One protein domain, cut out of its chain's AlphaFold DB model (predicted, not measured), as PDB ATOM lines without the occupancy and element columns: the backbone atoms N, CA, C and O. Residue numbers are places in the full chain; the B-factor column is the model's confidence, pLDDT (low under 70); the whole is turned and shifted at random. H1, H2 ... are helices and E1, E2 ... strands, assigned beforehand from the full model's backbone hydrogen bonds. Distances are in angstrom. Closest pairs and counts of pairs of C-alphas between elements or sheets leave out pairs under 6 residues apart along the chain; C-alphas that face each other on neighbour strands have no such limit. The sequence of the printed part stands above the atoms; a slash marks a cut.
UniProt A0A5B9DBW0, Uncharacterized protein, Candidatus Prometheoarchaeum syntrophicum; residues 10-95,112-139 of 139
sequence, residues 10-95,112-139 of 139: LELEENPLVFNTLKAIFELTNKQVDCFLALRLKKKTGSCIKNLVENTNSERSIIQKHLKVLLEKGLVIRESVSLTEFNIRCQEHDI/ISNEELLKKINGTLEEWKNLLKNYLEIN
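This is residues 10 to 95 and 112 to 139 of the 139 residues of an uncharacterized protein of Candidatus Prometheoarchaeum syntrophicum (UniProt A0A5B9DBW0). What shape does the model have? H3, H4 and H5 cross one another in a small core, H2 packs on one end of H3, and E1 leads away from the core to H6 at one end of the whole. The long helix H7 runs past H2, and residues 129 to 139 stick out at the other end as an arm. What is it built of, and how large is it? The printed part has 114 residues with seven named helices and one named strand, in the order H1, H2, H3, H4, H5, E1, H6, H7, and its class is mostly helix. It is loose, with a radius of gyration of the C-alphas of 16.9 A, and spans 65 by 26 by 26 A, the arm adding to the length.

How does the printed part begin? H1, residues 10 to 13, and H2, residues 16 to 26, are close but not clearly touching, with the closest C-alphas, of Glu 13 and Phe 19, 7.4 A apart. What does the hub touch? H3, residues 30 to 41, touches H2 with residues 30 to 33 alone, about perpendicular at 79 degrees, closest at the C-alphas of Lys 23 and Val 33, 6.5 A. It touches H4, residues 49 to 56, at a steep tilt of 69.8 degrees, only just short of about perpendicular, opposite ways, closest at C-alphas 35 and 56, 7.2 A. It touches H5, residues 60 to 72, about perpendicular at 79 degrees, closest at C-alphas 32 and 66, 5.5 A. What follows? E1, residues 76 to 81, pairs with no named strand. H6, residues 83 to 90, is close to H4 but not clearly touching, with C-alphas 51 and 90 closest at 6.5 A. H7, residues 114 to 138, only just touches H2, with 3 pairs of C-alphas within 8 A, the closest being Ile 25 and Thr 124 at 6.5 A. Are the helix backbones in order? Every O i to N i+4 pair is within hydrogen-bond range in H2, H3, H4, H5, H6 and H7; H1 is too short for such a pair.

Where are the anchor points? H1 begins at C-alpha 10, (6.714, 44.988, -21.090), and H7 ends at C-alpha 138, (-28.578, 32.795, 1.969). How long are the longer elements? From first to last C-alpha H2 measures 15.3 A, H3 16.7 A, H5 18.4 A, E1 15.5 A and H7 36.2 A.

How far does it reach? The two C-alphas farthest apart, of Ile 95 and Asn 139, are 65.4 A apart. Where is it cut or uncertain? Residues 96 to 111 are not printed, and C-alphas 95 and 112 are 28.9 A apart across the cut. Of the links that are printed whole, none is long. pLDDT is under 70 at residues 10 to 14, 44, 92 to 95 and 139.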
ATOM      1  N   LEU A  10       7.764  44.417 -20.256       47.47
ATOM      2  CA  LEU A  10       6.714  44.988 -21.090       47.47
ATOM      3  C   LEU A  10       5.508  44.051 -21.192       47.47
ATOM      4  O   LEU A  10       4.378  44.504 -21.110       47.47
ATOM      5  N   GLU A  11       5.724  42.737 -21.255       50.97
ATOM      6  CA  GLU A  11       4.639  41.753 -21.382       50.97
ATOM      7  C   GLU A  11       3.835  41.572 -20.079       50.97
ATOM      8  O   GLU A  11       2.686  41.131 -20.112       50.97
ATOM      9  N   LEU A  12       4.415  41.917 -18.920       51.25
ATOM     10  CA  LEU A  12       3.716  41.917 -17.628       51.25
ATOM     11  C   LEU A  12       3.014  43.251 -17.338       51.25
ATOM     12  O   LEU A  12       1.940  43.238 -16.734       51.25
ATOM     13  N   GLU A  13       3.583  44.379 -17.775       52.31
ATOM     14  CA  GLU A  13       2.913  45.690 -17.755       52.31
ATOM     15  C   GLU A  13       1.716  45.736 -18.723       52.31
ATOM     16  O   GLU A  13       0.708  46.377 -18.431       52.31
ATOM     17  N   GLU A  14       1.769  44.975 -19.821       59.34
ATOM     18  CA  GLU A  14       0.714  44.892 -20.839       59.34
ATOM     19  C   GLU A  14      -0.360  43.827 -20.572       59.34
ATOM     20  O   GLU A  14      -1.201  43.578 -21.437       59.34
ATOM     21  N   ASN A  15      -0.401  43.210 -19.385       74.00
ATOM     22  CA  ASN A  15      -1.508  42.326 -19.020       74.00
ATOM     23  C   ASN A  15      -2.489  43.024 -18.055       74.00
ATOM     24  O   ASN A  15      -2.354  42.889 -16.830       74.00
ATOM     25  N   PRO A  16      -3.526  43.725 -18.575       82.75
ATOM     26  CA  PRO A  16      -4.552  44.379 -17.770       82.75
ATOM     27  C   PRO A  16      -5.175  43.475 -16.712       82.75
ATOM     28  O   PRO A  16      -5.561  43.958 -15.648       82.75
ATOM     29  N   LEU A  17      -5.281  42.169 -16.978       86.75
ATOM     30  CA  LEU A  17      -5.853  41.227 -16.026       86.75
ATOM     31  C   LEU A  17      -4.955  41.082 -14.797       86.75
ATOM     32  O   LEU A  17      -5.454  41.167 -13.678       86.75
ATOM     33  N   VAL A  18      -3.642  40.921 -14.982       86.62
ATOM     34  CA  VAL A  18      -2.680  40.830 -13.869       86.62
ATOM     35  C   VAL A  18      -2.696  42.119 -13.053       86.62
ATOM     36  O   VAL A  18      -2.838  42.073 -11.830       86.62
ATOM     37  N   PHE A  19      -2.632  43.267 -13.728       90.44
ATOM     38  CA  PHE A  19      -2.659  44.574 -13.078       90.44
ATOM     39  C   PHE A  19      -3.926  44.774 -12.236       90.44
ATOM     40  O   PHE A  19      -3.853  45.079 -11.043       90.44
ATOM     41  N   ASN A  20      -5.097  44.546 -12.835       92.25
ATOM     42  CA  ASN A  20      -6.382  44.704 -12.160       92.25
ATOM     43  C   ASN A  20      -6.579  43.677 -11.039       92.25
ATOM     44  O   ASN A  20      -7.184  44.003 -10.021       92.25
ATOM     45  N   THR A  21      -6.027  42.472 -11.182       92.12
ATOM     46  CA  THR A  21      -6.068  41.447 -10.132       92.12
ATOM     47  C   THR A  21      -5.267  41.890  -8.912       92.12
ATOM     48  O   THR A  21      -5.795  41.883  -7.804       92.12
ATOM     49  N   LEU A  22      -4.023  42.343  -9.097       93.88
ATOM     50  CA  LEU A  22      -3.196  42.867  -8.001       93.88
ATOM     51  C   LEU A  22      -3.854  44.073  -7.331       93.88
ATOM     52  O   LEU A  22      -3.866  44.178  -6.104       93.88
ATOM     53  N   LYS A  23      -4.431  44.963  -8.141       95.31
ATOM     54  CA  LYS A  23      -5.179  46.123  -7.667       95.31
ATOM     55  C   LYS A  23      -6.340  45.716  -6.762       95.31
ATOM     56  O   LYS A  23      -6.494  46.299  -5.694       95.31
ATOM     57  N   ALA A  24      -7.135  44.737  -7.186       95.81
ATOM     58  CA  ALA A  24      -8.310  44.277  -6.458       95.81
ATOM     59  C   ALA A  24      -7.929  43.509  -5.185       95.81
ATOM     60  O   ALA A  24      -8.407  43.849  -4.109       95.81
ATOM     61  N   ILE A  25      -7.029  42.526  -5.290       96.38
ATOM     62  CA  ILE A  25      -6.615  41.671  -4.164       96.38
ATOM     63  C   ILE A  25      -5.968  42.491  -3.048       96.38
ATOM     64  O   ILE A  25      -6.204  42.239  -1.871       96.38
ATOM     65  N   PHE A  26      -5.137  43.468  -3.408       96.62
ATOM     66  CA  PHE A  26      -4.386  44.249  -2.430       96.62
ATOM     67  C   PHE A  26      -4.966  45.639  -2.178       96.62
ATOM     68  O   PHE A  26      -4.377  46.395  -1.404       96.62
ATOM     69  N   GLU A  27      -6.102  45.978  -2.791       96.31
ATOM     70  CA  GLU A  27      -6.765  47.285  -2.688       96.31
ATOM     71  C   GLU A  27      -5.793  48.446  -2.945       96.31
ATOM     72  O   GLU A  27      -5.640  49.376  -2.146       96.31
ATOM     73  N   LEU A  28      -5.052  48.348  -4.045       96.06
ATOM     74  CA  LEU A  28      -4.048  49.335  -4.419       96.06
ATOM     75  C   LEU A  28      -4.624  50.347  -5.412       96.06
ATOM     76  O   LEU A  28      -5.547  50.081  -6.178       96.06
ATOM     77  N   THR A  29      -4.045  51.538  -5.437       95.06
ATOM     78  CA  THR A  29      -4.202  52.480  -6.552       95.06
ATOM     79  C   THR A  29      -3.291  52.070  -7.709       95.06
ATOM     80  O   THR A  29      -2.298  51.375  -7.497       95.06
ATOM     81  N   ASN A  30      -3.565  52.553  -8.927       91.38
ATOM     82  CA  ASN A  30      -2.728  52.240 -10.094       91.38
ATOM     83  C   ASN A  30      -1.246  52.572  -9.831       91.38
ATOM     84  O   ASN A  30      -0.382  51.730 -10.028       91.38
ATOM     85  N   LYS A  31      -0.963  53.745  -9.248       90.81
ATOM     86  CA  LYS A  31       0.407  54.183  -8.934       90.81
ATOM     87  C   LYS A  31       1.108  53.332  -7.873       90.81
ATOM     88  O   LYS A  31       2.329  53.196  -7.894       90.81
ATOM     89  N   GLN A  32       0.359  52.739  -6.947       94.25
ATOM     90  CA  GLN A  32       0.926  51.796  -5.982       94.25
ATOM     91  C   GLN A  32       1.236  50.443  -6.628       94.25
ATOM     92  O   GLN A  32       2.248  49.844  -6.273       94.25
ATOM     93  N   VAL A  33       0.408  49.985  -7.576       93.38
ATOM     94  CA  VAL A  33       0.706  48.787  -8.377       93.38
ATOM     95  C   VAL A  33       1.954  49.027  -9.227       93.38
ATOM     96  O   VAL A  33       2.871  48.216  -9.150       93.38
ATOM     97  N   ASP A  34       2.055  50.169  -9.917       89.56
ATOM     98  CA  ASP A  34       3.252  50.560 -10.683       89.56
ATOM     99  C   ASP A  34       4.509  50.529  -9.796       89.56
ATOM    100  O   ASP A  34       5.511  49.897 -10.124       89.56
ATOM    101  N   CYS A  35       4.441  51.151  -8.612       91.19
ATOM    102  CA  CYS A  35       5.547  51.169  -7.653       91.19
ATOM    103  C   CYS A  35       5.922  49.760  -7.157       91.19
ATOM    104  O   CYS A  35       7.102  49.462  -6.960       91.19
ATOM    105  N   PHE A  36       4.934  48.891  -6.928       92.62
ATOM    106  CA  PHE A  36       5.169  47.509  -6.513       92.62
ATOM    107  C   PHE A  36       5.806  46.681  -7.632       92.62
ATOM    108  O   PHE A  36       6.768  45.952  -7.380       92.62
ATOM    109  N   LEU A  37       5.313  46.810  -8.865       89.31
ATOM    110  CA  LEU A  37       5.872  46.133 -10.032       89.31
ATOM    111  C   LEU A  37       7.303  46.607 -10.293       89.31
ATOM    112  O   LEU A  37       8.185  45.760 -10.381       89.31
ATOM    113  N   ALA A  38       7.577  47.915 -10.245       87.12
ATOM    114  CA  ALA A  38       8.930  48.471 -10.345       87.12
ATOM    115  C   ALA A  38       9.926  47.803  -9.375       87.12
ATOM    116  O   ALA A  38      11.058  47.489  -9.747       87.12
ATOM    117  N   LEU A  39       9.497  47.513  -8.141       89.50
ATOM    118  CA  LEU A  39      10.302  46.765  -7.173       89.50
ATOM    119  C   LEU A  39      10.466  45.284  -7.533       89.50
ATOM    120  O   LEU A  39      11.564  44.747  -7.381       89.50
ATOM    121  N   ARG A  40       9.414  44.614  -8.023       87.62
ATOM    122  CA  ARG A  40       9.492  43.195  -8.427       87.62
ATOM    123  C   ARG A  40      10.507  42.962  -9.538       87.62
ATOM    124  O   ARG A  40      11.155  41.917  -9.570       87.62
ATOM    125  N   LEU A  41      10.673  43.938 -10.420       80.88
ATOM    126  CA  LEU A  41      11.622  43.882 -11.528       80.88
ATOM    127  C   LEU A  41      13.073  43.895 -11.060       80.88
ATOM    128  O   LEU A  41      13.916  43.190 -11.615       80.88
ATOM    129  N   LYS A  42      13.343  44.608  -9.964       75.50
ATOM    130  CA  LYS A  42      14.623  44.560  -9.248       75.50
ATOM    131  C   LYS A  42      14.779  43.294  -8.393       75.50
ATOM    132  O   LYS A  42      15.820  43.084  -7.782       75.50
ATOM    133  N   LYS A  43      13.790  42.393  -8.375       70.44
ATOM    134  CA  LYS A  43      13.819  41.102  -7.665       70.44
ATOM    135  C   LYS A  43      14.323  41.268  -6.218       70.44
ATOM    136  O   LYS A  43      13.943  42.203  -5.516       70.44
ATOM    137  N   LYS A  44      15.170  40.342  -5.752       66.81
ATOM    138  CA  LYS A  44      15.686  40.308  -4.377       66.81
ATOM    139  C   LYS A  44      16.713  41.402  -4.070       66.81
ATOM    140  O   LYS A  44      16.982  41.619  -2.895       66.81
ATOM    141  N   THR A  45      17.293  42.081  -5.064       79.56
ATOM    142  CA  THR A  45      18.285  43.135  -4.780       79.56
ATOM    143  C   THR A  45      17.618  44.375  -4.192       79.56
ATOM    144  O   THR A  45      18.228  45.074  -3.383       79.56
ATOM    145  N   GLY A  46      16.342  44.594  -4.527       85.56
ATOM    146  CA  GLY A  46      15.578  45.752  -4.087       85.56
ATOM    147  C   GLY A  46      16.061  47.046  -4.737       85.56
ATOM    148  O   GLY A  46      16.863  47.043  -5.668       85.56
ATOM    149  N   SER A  47      15.530  48.168  -4.265       87.94
ATOM    150  CA  SER A  47      15.874  49.497  -4.755       87.94
ATOM    151  C   SER A  47      15.695  50.551  -3.665       87.94
ATOM    152  O   SER A  47      14.891  50.385  -2.743       87.94
ATOM    153  N   CYS A  48      16.433  51.653  -3.753       89.94
ATOM    154  CA  CYS A  48      16.174  52.818  -2.913       89.94
ATOM    155  C   CYS A  48      15.192  53.786  -3.565       89.94
ATOM    156  O   CYS A  48      14.911  53.756  -4.759       89.94
ATOM    157  N   ILE A  49      14.721  54.724  -2.743       89.88
ATOM    158  CA  ILE A  49      13.771  55.759  -3.150       89.88
ATOM    159  C   ILE A  49      14.291  56.589  -4.332       89.88
ATOM    160  O   ILE A  49      13.486  56.961  -5.174       89.88
ATOM    161  N   LYS A  50      15.603  56.868  -4.418       86.50
ATOM    162  CA  LYS A  50      16.183  57.640  -5.533       86.50
ATOM    163  C   LYS A  50      15.889  56.961  -6.878       86.50
ATOM    164  O   LYS A  50      15.258  57.565  -7.735       86.50
ATOM    165  N   ASN A  51      16.249  55.690  -7.010       85.38
ATOM    166  CA  ASN A  51      16.051  54.938  -8.248       85.38
ATOM    167  C   ASN A  51      14.565  54.742  -8.557       85.38
ATOM    168  O   ASN A  51      14.162  54.765  -9.711       85.38
ATOM    169  N   LEU A  52      13.726  54.572  -7.531       87.06
ATOM    170  CA  LEU A  52      12.279  54.493  -7.728       87.06
ATOM    171  C   LEU A  52      11.699  55.806  -8.261       87.06
ATOM    172  O   LEU A  52      10.851  55.763  -9.145       87.06
ATOM    173  N   VAL A  53      12.160  56.957  -7.764       86.62
ATOM    174  CA  VAL A  53      11.779  58.286  -8.277       86.62
ATOM    175  C   VAL A  53      12.155  58.424  -9.751       86.62
ATOM    176  O   VAL A  53      11.318  58.836 -10.549       86.62
ATOM    177  N   GLU A  54      13.373  58.018 -10.113       83.25
ATOM    178  CA  GLU A  54      13.872  58.060 -11.492       83.25
ATOM    179  C   GLU A  54      13.074  57.120 -12.415       83.25
ATOM    180  O   GLU A  54      12.622  57.543 -13.475       83.25
ATOM    181  N   ASN A  55      12.802  55.884 -11.982       77.62
ATOM    182  CA  ASN A  55      12.098  54.879 -12.791       77.62
ATOM    183  C   ASN A  55      10.604  55.163 -12.973       77.62
ATOM    184  O   ASN A  55      10.013  54.766 -13.970       77.62
ATOM    185  N   THR A  56       9.968  55.806 -11.994       76.94
ATOM    186  CA  THR A  56       8.516  56.061 -12.015       76.94
ATOM    187  C   THR A  56       8.166  57.495 -12.409       76.94
ATOM    188  O   THR A  56       6.981  57.841 -12.435       76.94
ATOM    189  N   ASN A  57       9.176  58.339 -12.660       81.62
ATOM    190  CA  ASN A  57       9.036  59.775 -12.911       81.62
ATOM    191  C   ASN A  57       8.075  60.460 -11.911       81.62
ATOM    192  O   ASN A  57       7.179  61.216 -12.286       81.62
ATOM    193  N   SER A  58       8.204  60.106 -10.630       86.50
ATOM    194  CA  SER A  58       7.295  60.522  -9.555       86.50
ATOM    195  C   SER A  58       8.060  61.193  -8.423       86.50
ATOM    196  O   SER A  58       9.209  60.861  -8.149       86.50
ATOM    197  N   GLU A  59       7.421  62.113  -7.702       90.94
ATOM    198  CA  GLU A  59       8.080  62.815  -6.601       90.94
ATOM    199  C   GLU A  59       8.487  61.881  -5.453       90.94
ATOM    200  O   GLU A  59       7.772  60.947  -5.074       90.94
ATOM    201  N   ARG A  60       9.600  62.218  -4.792       90.50
ATOM    202  CA  ARG A  60      10.114  61.486  -3.624       90.50
ATOM    203  C   ARG A  60       9.069  61.289  -2.526       90.50
ATOM    204  O   ARG A  60       8.982  60.204  -1.952       90.50
ATOM    205  N   SER A  61       8.291  62.329  -2.227       93.88
ATOM    206  CA  SER A  61       7.255  62.309  -1.187       93.88
ATOM    207  C   SER A  61       6.123  61.327  -1.528       93.88
ATOM    208  O   SER A  61       5.616  60.623  -0.652       93.88
ATOM    209  N   ILE A  62       5.766  61.232  -2.812       93.31
ATOM    210  CA  ILE A  62       4.743  60.328  -3.339       93.31
ATOM    211  C   ILE A  62       5.239  58.884  -3.256       93.31
ATOM    212  O   ILE A  62       4.545  58.034  -2.696       93.31
ATOM    213  N   ILE A  63       6.474  58.621  -3.691       94.19
ATOM    214  CA  ILE A  63       7.094  57.292  -3.581       94.19
ATOM    215  C   ILE A  63       7.181  56.829  -2.128       94.19
ATOM    216  O   ILE A  63       6.831  55.691  -1.823       94.19
ATOM    217  N   GLN A  64       7.551  57.710  -1.198       94.50
ATOM    218  CA  GLN A  64       7.545  57.383   0.229       94.50
ATOM    219  C   GLN A  64       6.150  57.003   0.741       94.50
ATOM    220  O   GLN A  64       6.025  56.041   1.500       94.50
ATOM    221  N   LYS A  65       5.094  57.713   0.315       96.19
ATOM    222  CA  LYS A  65       3.706  57.360   0.660       96.19
ATOM    223  C   LYS A  65       3.314  55.998   0.087       96.19
ATOM    224  O   LYS A  65       2.704  55.202   0.793       96.19
ATOM    225  N   HIS A  66       3.673  55.710  -1.164       96.31
ATOM    226  CA  HIS A  66       3.378  54.421  -1.795       96.31
ATOM    227  C   HIS A  66       4.098  53.271  -1.088       96.31
ATOM    228  O   HIS A  66       3.450  52.310  -0.685       96.31
ATOM    229  N   LEU A  67       5.402  53.407  -0.835       96.19
ATOM    230  CA  LEU A  67       6.190  52.414  -0.101       96.19
ATOM    231  C   LEU A  67       5.661  52.175   1.313       96.19
ATOM    232  O   LEU A  67       5.660  51.035   1.767       96.19
ATOM    233  N   LYS A  68       5.185  53.220   2.003       96.94
ATOM    234  CA  LYS A  68       4.557  53.078   3.321       96.94
ATOM    235  C   LYS A  68       3.323  52.172   3.259       96.94
ATOM    236  O   LYS A  68       3.245  51.224   4.030       96.94
ATOM    237  N   VAL A  69       2.414  52.409   2.312       97.75
ATOM    238  CA  VAL A  69       1.215  51.567   2.139       97.75
ATOM    239  C   VAL A  69       1.594  50.132   1.764       97.75
ATOM    240  O   VAL A  69       1.029  49.179   2.295       97.75
ATOM    241  N   LEU A  70       2.577  49.955   0.876       97.44
ATOM    242  CA  LEU A  70       3.049  48.627   0.476       97.44
ATOM    243  C   LEU A  70       3.716  47.865   1.637       97.44
ATOM    244  O   LEU A  70       3.557  46.648   1.730       97.44
ATOM    245  N   LEU A  71       4.425  48.565   2.529       97.06
ATOM    246  CA  LEU A  71       4.967  48.006   3.773       97.06
ATOM    247  C   LEU A  71       3.851  47.587   4.734       97.06
ATOM    248  O   LEU A  71       3.881  46.475   5.249       97.06
ATOM    249  N   GLU A  72       2.853  48.447   4.949       97.12
ATOM    250  CA  GLU A  72       1.709  48.170   5.832       97.12
ATOM    251  C   GLU A  72       0.886  46.967   5.347       97.12
ATOM    252  O   GLU A  72       0.450  46.147   6.152       97.12
ATOM    253  N   LYS A  73       0.748  46.791   4.026       96.44
ATOM    254  CA  LYS A  73       0.110  45.611   3.408       96.44
ATOM    255  C   LYS A  73       1.030  44.374   3.356       96.44
ATOM    256  O   LYS A  73       0.616  43.285   2.934       96.44
ATOM    257  N   GLY A  74       2.284  44.508   3.790       96.50
ATOM    258  CA  GLY A  74       3.280  43.438   3.797       96.50
ATOM    259  C   GLY A  74       3.629  42.929   2.399       96.50
ATOM    260  O   GLY A  74       3.833  41.733   2.228       96.50
ATOM    261  N   LEU A  75       3.617  43.806   1.393       96.38
ATOM    262  CA  LEU A  75       4.016  43.510   0.009       96.38
ATOM    263  C   LEU A  75       5.470  43.891  -0.271       96.38
ATOM    264  O   LEU A  75       6.093  43.380  -1.204       96.38
ATOM    265  N   VAL A  76       6.008  44.789   0.544       95.69
ATOM    266  CA  VAL A  76       7.381  45.274   0.467       95.69
ATOM    267  C   VAL A  76       8.049  45.068   1.815       95.69
ATOM    268  O   VAL A  76       7.413  45.188   2.858       95.69
ATOM    269  N   ILE A  77       9.339  44.766   1.777       95.19
ATOM    270  CA  ILE A  77      10.222  44.662   2.931       95.19
ATOM    271  C   ILE A  77      11.176  45.853   2.880       95.19
ATOM    272  O   ILE A  77      11.565  46.309   1.803       95.19
ATOM    273  N   ARG A  78      11.531  46.382   4.051       94.81
ATOM    274  CA  ARG A  78      12.505  47.463   4.196       94.81
ATOM    275  C   ARG A  78      13.690  46.972   5.010       94.81
ATOM    276  O   ARG A  78      13.531  46.618   6.174       94.81
ATOM    277  N   GLU A  79      14.870  47.047   4.417       92.31
ATOM    278  CA  GLU A  79      16.134  46.642   5.025       92.31
ATOM    279  C   GLU A  79      16.995  47.878   5.282       92.31
ATOM    280  O   GLU A  79      17.127  48.735   4.407       92.31
ATOM    281  N   SER A  80      17.571  47.983   6.482       91.19
ATOM    282  CA  SER A  80      18.646  48.944   6.746       91.19
ATOM    283  C   SER A  80      19.964  48.314   6.318       91.19
ATOM    284  O   SER A  80      20.313  47.250   6.821       91.19
ATOM    285  N   VAL A  81      20.702  48.977   5.435       88.69
ATOM    286  CA  VAL A  81      21.946  48.454   4.857       88.69
ATOM    287  C   VAL A  81      23.136  49.358   5.171       88.69
ATOM    288  O   VAL A  81      22.978  50.515   5.572       88.69
ATOM    289  N   SER A  82      24.347  48.829   4.985       86.88
ATOM    290  CA  SER A  82      25.575  49.629   5.050       86.88
ATOM    291  C   SER A  82      25.676  50.606   3.870       86.88
ATOM    292  O   SER A  82      25.024  50.424   2.842       86.88
ATOM    293  N   LEU A  83      26.534  51.627   3.977       84.06
ATOM    294  CA  LEU A  83      26.782  52.564   2.874       84.06
ATOM    295  C   LEU A  83      27.314  51.865   1.617       84.06
ATOM    296  O   LEU A  83      26.875  52.167   0.511       84.06
ATOM    297  N   THR A  84      28.223  50.906   1.791       82.75
ATOM    298  CA  THR A  84      28.782  50.116   0.689       82.75
ATOM    299  C   THR A  84      27.685  49.365  -0.057       82.75
ATOM    300  O   THR A  84      27.594  49.439  -1.279       82.75
ATOM    301  N   GLU A  85      26.810  48.686   0.681       84.25
ATOM    302  CA  GLU A  85      25.713  47.913   0.104       84.25
ATOM    303  C   GLU A  85      24.640  48.800  -0.531       84.25
ATOM    304  O   GLU A  85      24.117  48.473  -1.595       84.25
ATOM    305  N   PHE A  86      24.361  49.955   0.076       86.50
ATOM    306  CA  PHE A  86      23.482  50.956  -0.510       86.50
ATOM    307  C   PHE A  86      24.014  51.438  -1.860       86.50
ATOM    308  O   PHE A  86      23.266  51.448  -2.831       86.50
ATOM    309  N   ASN A  87      25.302  51.784  -1.947       82.50
ATOM    310  CA  ASN A  87      25.907  52.236  -3.199       82.50
ATOM    311  C   ASN A  87      25.843  51.142  -4.276       82.50
ATOM    312  O   ASN A  87      25.400  51.426  -5.381       82.50
ATOM    313  N   ILE A  88      26.156  49.884  -3.945       81.44
ATOM    314  CA  ILE A  88      26.060  48.754  -4.891       81.44
ATOM    315  C   ILE A  88      24.633  48.583  -5.431       81.44
ATOM    316  O   ILE A  88      24.444  48.372  -6.625       81.44
ATOM    317  N   ARG A  89      23.620  48.655  -4.561       80.38
ATOM    318  CA  ARG A  89      22.221  48.379  -4.936       80.38
ATOM    319  C   ARG A  89      21.488  49.585  -5.534       80.38
ATOM    320  O   ARG A  89      20.452  49.406  -6.167       80.38
ATOM    321  N   CYS A  90      21.989  50.802  -5.324       79.69
ATOM    322  CA  CYS A  90      21.360  52.038  -5.797       79.69
ATOM    323  C   CYS A  90      22.102  52.749  -6.922       79.69
ATOM    324  O   CYS A  90      21.507  53.588  -7.589       79.69
ATOM    325  N   GLN A  91      23.376  52.465  -7.156       72.75
ATOM    326  CA  GLN A  91      24.156  53.140  -8.191       72.75
ATOM    327  C   GLN A  91      24.324  52.206  -9.385       72.75
ATOM    328  O   GLN A  91      25.385  51.634  -9.597       72.75
ATOM    329  N   GLU A  92      23.257  52.025 -10.166       57.31
ATOM    330  CA  GLU A  92      23.320  51.201 -11.381       57.31
ATOM    331  C   GLU A  92      23.999  51.927 -12.561       57.31
ATOM    332  O   GLU A  92      24.411  51.261 -13.506       57.31
ATOM    333  N   HIS A  93      24.172  53.262 -12.515       48.59
ATOM    334  CA  HIS A  93      24.622  54.040 -13.685       48.59
ATOM    335  C   HIS A  93      25.590  55.211 -13.432       48.59
ATOM    336  O   HIS A  93      25.932  55.901 -14.384       48.59
ATOM    337  N   ASP A  94      26.061  55.444 -12.203       46.16
ATOM    338  CA  ASP A  94      26.748  56.706 -11.878       46.16
ATOM    339  C   ASP A  94      27.956  56.471 -10.951       46.16
ATOM    340  O   ASP A  94      27.871  56.593  -9.728       46.16
ATOM    341  N   ILE A  95      29.088  56.070 -11.548       51.00
ATOM    342  CA  ILE A  95      30.342  55.706 -10.852       51.00
ATOM    343  C   ILE A  95      30.947  56.923 -10.114       51.00
ATOM    344  O   ILE A  95      31.610  56.763  -9.087       51.00
ATOM    345  N   ILE A 112       8.263  41.285  -1.550       94.12
ATOM    346  CA  ILE A 112       8.176  39.924  -1.001       94.12
ATOM    347  C   ILE A 112       8.407  38.842  -2.069       94.12
ATOM    348  O   ILE A 112       8.218  39.063  -3.279       94.12
ATOM    349  N   SER A 113       8.787  37.648  -1.614       92.81
ATOM    350  CA  SER A 113       9.033  36.500  -2.490       92.81
ATOM    351  C   SER A 113       7.790  36.106  -3.305       92.81
ATOM    352  O   SER A 113       6.658  36.430  -2.947       92.81
ATOM    353  N   ASN A 114       7.987  35.405  -4.430       91.44
ATOM    354  CA  ASN A 114       6.868  34.856  -5.212       91.44
ATOM    355  C   ASN A 114       5.987  33.937  -4.350       91.44
ATOM    356  O   ASN A 114       4.770  33.965  -4.479       91.44
ATOM    357  N   GLU A 115       6.606  33.148  -3.473       94.12
ATOM    358  CA  GLU A 115       5.913  32.224  -2.578       94.12
ATOM    359  C   GLU A 115       4.998  32.964  -1.595       94.12
ATOM    360  O   GLU A 115       3.807  32.669  -1.518       94.12
ATOM    361  N   GLU A 116       5.513  33.985  -0.905       94.62
ATOM    362  CA  GLU A 116       4.706  34.807   0.005       94.62
ATOM    363  C   GLU A 116       3.598  35.563  -0.733       94.62
ATOM    364  O   GLU A 116       2.482  35.677  -0.222       94.62
ATOM    365  N   LEU A 117       3.884  36.065  -1.940       94.50
ATOM    366  CA  LEU A 117       2.889  36.755  -2.757       94.50
ATOM    367  C   LEU A 117       1.750  35.813  -3.160       94.50
ATOM    368  O   LEU A 117       0.586  36.163  -2.976       94.50
ATOM    369  N   LEU A 118       2.071  34.616  -3.663       95.50
ATOM    370  CA  LEU A 118       1.075  33.605  -4.025       95.50
ATOM    371  C   LEU A 118       0.270  33.158  -2.807       95.50
ATOM    372  O   LEU A 118      -0.945  33.012  -2.902       95.50
ATOM    373  N   LYS A 119       0.915  33.003  -1.645       97.00
ATOM    374  CA  LYS A 119       0.226  32.684  -0.392       97.00
ATOM    375  C   LYS A 119      -0.807  33.752  -0.026       97.00
ATOM    376  O   LYS A 119      -1.928  33.402   0.329       97.00
ATOM    377  N   LYS A 120      -0.455  35.037  -0.142       96.50
ATOM    378  CA  LYS A 120      -1.390  36.150   0.098       96.50
ATOM    379  C   LYS A 120      -2.536  36.165  -0.917       96.50
ATOM    380  O   LYS A 120      -3.684  36.246  -0.504       96.50
ATOM    381  N   ILE A 121      -2.230  36.026  -2.212       96.38
ATOM    382  CA  ILE A 121      -3.231  35.957  -3.292       96.38
ATOM    383  C   ILE A 121      -4.235  34.833  -3.023       96.38
ATOM    384  O   ILE A 121      -5.437  35.074  -3.004       96.38
ATOM    385  N   ASN A 122      -3.745  33.619  -2.767       96.88
ATOM    386  CA  ASN A 122      -4.598  32.459  -2.524       96.88
ATOM    387  C   ASN A 122      -5.452  32.627  -1.263       96.88
ATOM    388  O   ASN A 122      -6.614  32.235  -1.272       96.88
ATOM    389  N   GLY A 123      -4.902  33.234  -0.205       96.88
ATOM    390  CA  GLY A 123      -5.658  33.552   1.006       96.88
ATOM    391  C   GLY A 123      -6.856  34.453   0.712       96.88
ATOM    392  O   GLY A 123      -7.988  34.085   1.013       96.88
ATOM    393  N   THR A 124      -6.626  35.581   0.037       96.38
ATOM    394  CA  THR A 124      -7.697  36.524  -0.324       96.38
ATOM    395  C   THR A 124      -8.722  35.909  -1.279       96.38
ATOM    396  O   THR A 124      -9.922  36.121  -1.117       96.38
ATOM    397  N   LEU A 125      -8.286  35.117  -2.264       96.12
ATOM    398  CA  LEU A 125      -9.207  34.457  -3.193       96.12
ATOM    399  C   LEU A 125     -10.099  33.423  -2.493       96.12
ATOM    400  O   LEU A 125     -11.288  33.340  -2.804       96.12
ATOM    401  N   GLU A 126      -9.559  32.659  -1.541       97.62
ATOM    402  CA  GLU A 126     -10.358  31.703  -0.770       97.62
ATOM    403  C   GLU A 126     -11.344  32.424   0.161       97.62
ATOM    404  O   GLU A 126     -12.499  32.012   0.271       97.62
ATOM    405  N   GLU A 127     -10.946  33.546   0.770       96.88
ATOM    406  CA  GLU A 127     -11.855  34.413   1.532       96.88
ATOM    407  C   GLU A 127     -13.019  34.915   0.664       96.88
ATOM    408  O   GLU A 127     -14.182  34.763   1.040       96.88
ATOM    409  N   TRP A 128     -12.733  35.450  -0.525       96.50
ATOM    410  CA  TRP A 128     -13.763  35.937  -1.449       96.50
ATOM    411  C   TRP A 128     -14.702  34.832  -1.917       96.50
ATOM    412  O   TRP A 128     -15.917  35.024  -1.957       96.50
ATOM    413  N   LYS A 129     -14.159  33.656  -2.236       96.44
ATOM    414  CA  LYS A 129     -14.950  32.482  -2.606       96.44
ATOM    415  C   LYS A 129     -15.908  32.081  -1.486       96.44
ATOM    416  O   LYS A 129     -17.075  31.812  -1.761       96.44
ATOM    417  N   ASN A 130     -15.445  32.077  -0.237       96.44
ATOM    418  CA  ASN A 130     -16.286  31.765   0.917       96.44
ATOM    419  C   ASN A 130     -17.376  32.824   1.141       96.44
ATOM    420  O   ASN A 130     -18.525  32.467   1.387       96.44
ATOM    421  N   LEU A 131     -17.053  34.112   0.989       95.69
ATOM    422  CA  LEU A 131     -18.040  35.196   1.065       95.69
ATOM    423  C   LEU A 131     -19.131  35.055  -0.004       95.69
ATOM    424  O   LEU A 131     -20.315  35.156   0.311       95.69
ATOM    425  N   LEU A 132     -18.739  34.783  -1.250       95.56
ATOM    426  CA  LEU A 132     -19.675  34.576  -2.355       95.56
ATOM    427  C   LEU A 132     -20.549  33.343  -2.135       95.56
ATOM    428  O   LEU A 132     -21.756  33.415  -2.342       95.56
ATOM    429  N   LYS A 133     -19.961  32.233  -1.678       96.06
ATOM    430  CA  LYS A 133     -20.710  31.020  -1.341       96.06
ATOM    431  C   LYS A 133     -21.782  31.316  -0.289       96.06
ATOM    432  O   LYS A 133     -22.945  31.019  -0.522       96.06
ATOM    433  N   ASN A 134     -21.404  31.969   0.809       95.31
ATOM    434  CA  ASN A 134     -22.347  32.330   1.867       95.31
ATOM    435  C   ASN A 134     -23.468  33.239   1.342       95.31
ATOM    436  O   ASN A 134     -24.629  33.039   1.677       95.31
ATOM    437  N   TYR A 135     -23.143  34.218   0.495       95.38
ATOM    438  CA  TYR A 135     -24.139  35.111  -0.100       95.38
ATOM    439  C   TYR A 135     -25.139  34.379  -1.011       95.38
ATOM    440  O   TYR A 135     -26.322  34.716  -1.018       95.38
ATOM    441  N   LEU A 136     -24.666  33.393  -1.777       95.00
ATOM    442  CA  LEU A 136     -25.489  32.598  -2.692       95.00
ATOM    443  C   LEU A 136     -26.302  31.501  -1.993       95.00
ATOM    444  O   LEU A 136     -27.274  31.041  -2.567       95.00
ATOM    445  N   GLU A 137     -25.904  31.060  -0.799       91.81
ATOM    446  CA  GLU A 137     -26.656  30.071  -0.005       91.81
ATOM    447  C   GLU A 137     -27.724  30.715   0.898       91.81
ATOM    448  O   GLU A 137     -28.633  30.030   1.362       91.81
ATOM    449  N   ILE A 138     -27.612  32.021   1.170       77.12
ATOM    450  CA  ILE A 138     -28.578  32.795   1.969       77.12
ATOM    451  C   ILE A 138     -29.738  33.340   1.111       77.12
ATOM    452  O   ILE A 138     -30.796  33.652   1.661       77.12
ATOM    453  N   ASN A 139     -29.555  33.449  -0.210       52.66
ATOM    454  CA  ASN A 139     -30.580  33.873  -1.174       52.66
ATOM    455  C   ASN A 139     -31.082  32.698  -2.016       52.66
ATOM    456  O   ASN A 139     -32.220  32.803  -2.523       52.66
TER     457      ASN A 139